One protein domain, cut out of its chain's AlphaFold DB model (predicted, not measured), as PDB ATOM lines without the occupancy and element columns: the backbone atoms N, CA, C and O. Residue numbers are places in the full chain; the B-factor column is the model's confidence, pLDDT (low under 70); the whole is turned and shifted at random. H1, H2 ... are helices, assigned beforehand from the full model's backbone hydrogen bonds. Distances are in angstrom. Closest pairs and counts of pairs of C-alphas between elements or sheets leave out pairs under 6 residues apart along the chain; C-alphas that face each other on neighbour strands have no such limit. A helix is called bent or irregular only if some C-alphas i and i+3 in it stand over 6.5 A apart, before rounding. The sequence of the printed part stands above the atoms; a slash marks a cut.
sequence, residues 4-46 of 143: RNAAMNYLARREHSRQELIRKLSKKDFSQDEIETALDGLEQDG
ATOM      1  N   ARG A   4      26.476 -31.093  32.818       98.12
ATOM      2  CA  ARG A   4      25.489 -31.520  33.827       98.12
ATOM      3  C   ARG A   4      26.055 -31.512  35.253       98.12
ATOM      4  O   ARG A   4      25.422 -30.966  36.152       98.12
ATOM      5  N   ASN A   5      27.267 -32.035  35.475       97.88
ATOM      6  CA  ASN A   5      27.888 -32.014  36.809       97.88
ATOM      7  C   ASN A   5      28.209 -30.581  37.265       97.88
ATOM      8  O   ASN A   5      28.072 -30.259  38.446       97.88
ATOM      9  N   ALA A   6      28.617 -29.701  36.347       98.19
ATOM     10  CA  ALA A   6      28.828 -28.290  36.658       98.19
ATOM     11  C   ALA A   6      27.517 -27.586  37.055       98.19
ATOM     12  O   ALA A   6      27.516 -26.820  38.020       98.19
ATOM     13  N   ALA A   7      26.413 -27.875  36.363       98.25
ATOM     14  CA  ALA A   7      25.083 -27.350  36.675       98.25
ATOM     15  C   ALA A   7      24.576 -27.852  38.040       98.25
ATOM     16  O   ALA A   7      24.185 -27.048  38.888       98.25
ATOM     17  N   MET A   8      24.704 -29.155  38.316       98.12
ATOM     18  CA  MET A   8      24.371 -29.741  39.620       98.12
ATOM     19  C   MET A   8      25.149 -29.107  40.774       98.12
ATOM     20  O   MET A   8      24.585 -28.864  41.835       98.12
ATOM     21  N   ASN A   9      26.431 -28.783  40.580       97.94
ATOM     22  CA  ASN A   9      27.221 -28.102  41.608       97.94
ATOM     23  C   ASN A   9      26.658 -26.715  41.969       97.94
ATOM     24  O   ASN A   9      26.878 -26.233  43.084       97.94
ATOM     25  N   TYR A  10      25.980 -26.037  41.040       98.06
ATOM     26  CA  TYR A  10      25.260 -24.804  41.345       98.06
ATOM     27  C   TYR A  10      23.961 -25.102  42.098       98.06
ATOM     28  O   TYR A  10      23.767 -24.550  43.181       98.06
ATOM     29  N   LEU A  11      23.141 -26.017  41.573       97.88
ATOM     30  CA  LEU A  11      21.846 -26.399  42.152       97.88
ATOM     31  C   LEU A  11      21.965 -26.957  43.578       97.88
ATOM     32  O   LEU A  11      21.140 -26.657  44.431       97.88
ATOM     33  N   ALA A  12      23.054 -27.663  43.891       97.25
ATOM     34  CA  ALA A  12      23.326 -28.180  45.233       97.25
ATOM     35  C   ALA A  12      23.492 -27.085  46.308       97.25
ATOM     36  O   ALA A  12      23.457 -27.386  47.499       97.25
ATOM     37  N   ARG A  13      23.726 -25.824  45.917       96.31
ATOM     38  CA  ARG A  13      23.906 -24.702  46.857       96.31
ATOM     39  C   ARG A  13      22.636 -23.884  47.055       96.31
ATOM     40  O   ARG A  13      22.444 -23.335  48.137       96.31
ATOM     41  N   ARG A  14      21.845 -23.715  45.995       96.62
ATOM     42  CA  ARG A  14      20.553 -23.019  45.985       96.62
ATOM     43  C   ARG A  14      19.832 -23.265  44.663       96.62
ATOM     44  O   ARG A  14      20.473 -23.583  43.665       96.62
ATOM     45  N   GLU A  15      18.541 -22.947  44.645       97.81
ATOM     46  CA  GLU A  15      17.768 -22.818  43.409       97.81
ATOM     47  C   GLU A  15      18.422 -21.816  42.448       97.81
ATOM     48  O   GLU A  15      18.941 -20.771  42.865       97.81
ATOM     49  N   HIS A  16      18.363 -22.116  41.158       98.31
ATOM     50  CA  HIS A  16      18.822 -21.263  40.067       98.31
ATOM     51  C   HIS A  16      17.769 -21.246  38.970       98.31
ATOM     52  O   HIS A  16      17.183 -22.287  38.706       98.31
ATOM     53  N   SER A  17      17.587 -20.106  38.300       98.31
ATOM     54  CA  SER A  17      16.816 -20.115  37.059       98.31
ATOM     55  C   SER A  17      17.615 -20.756  35.932       98.31
ATOM     56  O   SER A  17      18.859 -20.721  35.943       98.31
ATOM     57  N   ARG A  18      16.913 -21.248  34.910       98.25
ATOM     58  CA  ARG A  18      17.546 -21.749  33.684       98.25
ATOM     59  C   ARG A  18      18.511 -20.717  33.095       98.25
ATOM     60  O   ARG A  18      19.676 -21.019  32.838       98.25
ATOM     61  N   GLN A  19      18.086 -19.454  33.009       98.12
ATOM     62  CA  GLN A  19      18.912 -18.362  32.482       98.12
ATOM     63  C   GLN A  19      20.160 -18.074  33.336       98.12
ATOM     64  O   GLN A  19      21.215 -17.720  32.797       98.12
ATOM     65  N   GLU A  20      20.080 -18.199  34.669       97.88
ATOM     66  CA  GLU A  20      21.266 -18.081  35.526       97.88
ATOM     67  C   GLU A  20      22.278 -19.192  35.218       97.88
ATOM     68  O   GLU A  20      23.483 -18.918  35.191       97.88
ATOM     69  N   LEU A  21      21.810 -20.421  34.985       98.38
ATOM     70  CA  LEU A  21      22.672 -21.554  34.659       98.38
ATOM     71  C   LEU A  21      23.284 -21.427  33.268       98.38
ATOM     72  O   LEU A  21      24.501 -21.573  33.173       98.38
ATOM     73  N   ILE A  22      22.515 -21.047  32.243       98.25
ATOM     74  CA  ILE A  22      23.037 -20.783  30.890       98.25
ATOM     75  C   ILE A  22      24.215 -19.807  30.974       98.25
ATOM     76  O   ILE A  22      25.342 -20.148  30.623       98.25
ATOM     77  N   ARG A  23      24.009 -18.627  31.576       97.69
ATOM     78  CA  ARG A  23      25.062 -17.600  31.713       97.69
ATOM     79  C   ARG A  23      26.305 -18.103  32.450       97.69
ATOM     80  O   ARG A  23      27.414 -17.655  32.164       97.69
ATOM     81  N   LYS A  24      26.141 -18.961  33.457       97.81
ATOM     82  CA  LYS A  24      27.256 -19.496  34.252       97.81
ATOM     83  C   LYS A  24      28.016 -20.598  33.530       97.81
ATOM     84  O   LYS A  24      29.233 -20.666  33.675       97.81
ATOM     85  N   LEU A  25      27.308 -21.455  32.805       98.31
ATOM     86  CA  LEU A  25      27.889 -22.565  32.064       98.31
ATOM     87  C   LEU A  25      28.586 -22.064  30.796       98.31
ATOM     88  O   LEU A  25      29.692 -22.514  30.523       98.31
ATOM     89  N   SER A  26      28.049 -21.045  30.116       97.62
ATOM     90  CA  SER A  26      28.750 -20.396  28.996       97.62
ATOM     91  C   SER A  26      30.080 -19.774  29.431       97.62
ATOM     92  O   SER A  26      31.067 -19.866  28.718       97.62
ATOM     93  N   LYS A  27      30.160 -19.206  30.646       97.62
ATOM     94  CA  LYS A  27      31.427 -18.709  31.227       97.62
ATOM     95  C   LYS A  27      32.430 -19.813  31.589       97.62
ATOM     96  O   LYS A  27      33.533 -19.500  32.023       97.62
ATOM     97  N   LYS A  28      32.023 -21.082  31.514       96.50
ATOM     98  CA  LYS A  28      32.881 -22.261  31.689       96.50
ATOM     99  C   LYS A  28      33.254 -22.902  30.348       96.50
ATOM    100  O   LYS A  28      33.733 -24.030  30.358       96.50
ATOM    101  N   ASP A  29      33.008 -22.198  29.243       96.19
ATOM    102  CA  ASP A  29      33.341 -22.608  27.878       96.19
ATOM    103  C   ASP A  29      32.629 -23.891  27.404       96.19
ATOM    104  O   ASP A  29      33.100 -24.562  26.489       96.19
ATOM    105  N   PHE A  30      31.473 -24.227  27.996       98.06
ATOM    106  CA  PHE A  30      30.576 -25.243  27.435       98.06
ATOM    107  C   PHE A  30      29.825 -24.675  26.227       98.06
ATOM    108  O   PHE A  30      29.410 -23.511  26.238       98.06
ATOM    109  N   SER A  31      29.621 -25.503  25.205       98.00
ATOM    110  CA  SER A  31      28.837 -25.122  24.027       98.00
ATOM    111  C   SER A  31      27.352 -24.959  24.365       98.00
ATOM    112  O   SER A  31      26.860 -25.504  25.355       98.00
ATOM    113  N   GLN A  32      26.620 -24.211  23.535       97.69
ATOM    114  CA  GLN A  32      25.186 -24.008  23.740       97.69
ATOM    115  C   GLN A  32      24.422 -25.340  23.741       97.69
ATOM    116  O   GLN A  32      23.644 -25.579  24.658       97.69
ATOM    117  N   ASP A  33      24.715 -26.242  22.805       98.19
ATOM    118  CA  ASP A  33      24.043 -27.545  22.709       98.19
ATOM    119  C   ASP A  33      24.277 -28.422  23.950       98.19
ATOM    120  O   ASP A  33      23.352 -29.064  24.452       98.19
ATOM    121  N   GLU A  34      25.498 -28.422  24.501       98.25
ATOM    122  CA  GLU A  34      25.809 -29.131  25.751       98.25
ATOM    123  C   GLU A  34      25.066 -28.544  26.955       98.25
ATOM    124  O   GLU A  34      24.712 -29.278  27.880       98.25
ATOM    125  N   ILE A  35      24.876 -27.223  26.976       98.69
ATOM    126  CA  ILE A  35      24.126 -26.530  28.024       98.69
ATOM    127  C   ILE A  35      22.654 -26.905  27.932       98.69
ATOM    128  O   ILE A  35      22.125 -27.417  28.914       98.69
ATOM    129  N   GLU A  36      22.016 -26.703  26.779       98.50
ATOM    130  CA  GLU A  36      20.589 -26.997  26.599       98.50
ATOM    131  C   GLU A  36      20.297 -28.468  26.929       98.50
ATOM    132  O   GLU A  36      19.469 -28.747  27.792       98.50
ATOM    133  N   THR A  37      21.089 -29.406  26.391       98.56
ATOM    134  CA  THR A  37      20.944 -30.847  26.673       98.56
ATOM    135  C   THR A  37      21.049 -31.161  28.169       98.56
ATOM    136  O   THR A  37      20.295 -31.973  28.708       98.56
ATOM    137  N   ALA A  38      22.007 -30.542  28.866       98.56
ATOM    138  CA  ALA A  38      22.189 -30.772  30.294       98.56
ATOM    139  C   ALA A  38      21.047 -30.179  31.128       98.56
ATOM    140  O   ALA A  38      20.640 -30.805  32.106       98.56
ATOM    141  N   LEU A  39      20.563 -28.986  30.778       98.62
ATOM    142  CA  LEU A  39      19.488 -28.315  31.508       98.62
ATOM    143  C   LEU A  39      18.133 -28.987  31.263       98.62
ATOM    144  O   LEU A  39      17.403 -29.181  32.228       98.62
ATOM    145  N   ASP A  40      17.855 -29.447  30.041       98.62
ATOM    146  CA  ASP A  40      16.648 -30.221  29.718       98.62
ATOM    147  C   ASP A  40      16.565 -31.502  30.549       98.62
ATOM    148  O   ASP A  40      15.536 -31.790  31.158       98.62
ATOM    149  N   GLY A  41      17.669 -32.249  30.646       98.56
ATOM    150  CA  GLY A  41      17.722 -33.436  31.500       98.56
ATOM    151  C   GLY A  41      17.510 -33.106  32.981       98.56
ATOM    152  O   GLY A  41      16.843 -33.849  33.692       98.56
ATOM    153  N   LEU A  42      18.037 -31.975  33.462       98.56
ATOM    154  CA  LEU A  42      17.846 -31.551  34.854       98.56
ATOM    155  C   LEU A  42      16.418 -31.078  35.150       98.56
ATOM    156  O   LEU A  42      15.958 -31.269  36.274       98.56
ATOM    157  N   GLU A  43      15.721 -30.482  34.185       98.38
ATOM    158  CA  GLU A  43      14.295 -30.153  34.305       98.38
ATOM    159  C   GLU A  43      13.436 -31.419  34.308       98.38
ATOM    160  O   GLU A  43      12.556 -31.558  35.155       98.38
ATOM    161  N   GLN A  44      13.738 -32.383  33.432       98.38
ATOM    162  CA  GLN A  44      13.064 -33.688  33.406       98.38
ATOM    163  C   GLN A  44      13.247 -34.461  34.719       98.38
ATOM    164  O   GLN A  44      12.298 -35.060  35.221       98.38
ATOM    165  N   ASP A  45      14.442 -34.394  35.311       98.06
ATOM    166  CA  ASP A  45      14.740 -34.975  36.625       98.06
ATOM    167  C   ASP A  45      14.115 -34.175  37.791       98.06
ATOM    168  O   ASP A  45      14.256 -34.555  38.957       98.06
ATOM    169  N   GLY A  46      13.471 -33.035  37.514       97.50
ATOM    170  CA  GLY A  46      12.895 -32.140  38.515       97.50
ATOM    171  C   GLY A  46      13.932 -31.420  39.382       97.50
ATOM    172  O   GLY A  46      13.580 -30.891  40.436       97.50
TER     173      GLY A  46
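AT A GLANCE: This is residues 4 to 46 of the 143 residues of the protein "Regulatory protein RecX" of Thiotrichales bacterium (UniProt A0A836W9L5). Three short helices pack together in a small triangle, each touching the other two, with their lines crossed instead of side by side. H3, the longest, lies along one side of the body, H1 meets it with its first residues, and H2 and H3 make a helical hairpin that folds back through a tight link. The printed part has 43 residues with three named helices, H1, H2 and H3 in that order, and no named strand; the class is all helix. It is compact, with a radius of gyration of the C-alphas of 9.3 A, and its rounded outline spans 22 by 19 by 17 A.

HOW THE PARTS SIT: Begin at the first printed residue with H1, residues 4 to 11, and go on to H2, residues 18 to 26. H1 and H2 touch, and their closest C-alphas, those of Ala 7 and Leu 21, are 6.6 A apart. They run opposite ways at a steep tilt of 54 degrees. Next comes H3, residues 32 to 44. H1 and H3 touch, and their closest C-alphas, those of Arg 4 and Ala 38, are 4.9 A apart. These two run the same way at a steep tilt of 60 degrees. H2 and H3 touch, and their closest C-alphas, those of Ile 22 and Ile 35, are 6.5 A apart. This hairpin runs opposite ways at a steep tilt of 38 degrees, only just beyond shallow. The helix packing is mostly crossed: of the three pairs, 0 are at a shallow tilt. Look at the backbone O and N atoms: in H1, H2 and H3 every O i to N i+4 pair is within hydrogen-bond range.

IN THESE COORDINATES: Find C-alpha 4 at (25.489, -31.520, 33.827); from there H1 runs 10.4 A to C-alpha 11. After the link, find C-alpha 18 at (17.546, -21.749, 33.684), where H2 begins; it runs 12.2 A to C-alpha 26. H3 begins at C-alpha 32 and runs 18.3 A to C-alpha 44 at (13.064, -33.688, 33.406). No helix is bent or irregular.

THE WHOLE: The two C-alphas farthest apart are those of Asp 29, in the link from H2 to H3, and Gly 46, the last printed residue, at 24.9 A. The C-alphas of Arg 4 and Gly 46, the first and last printed residues, are 13.5 A apart. The printed part has no cut. The link from H1 to H2, six residues, is short, the link from H2 to H3, five residues, is tight, and no link is long. The mean pLDDT of the printed part is 98.0, and no printed residue is under 70 in this predicted model.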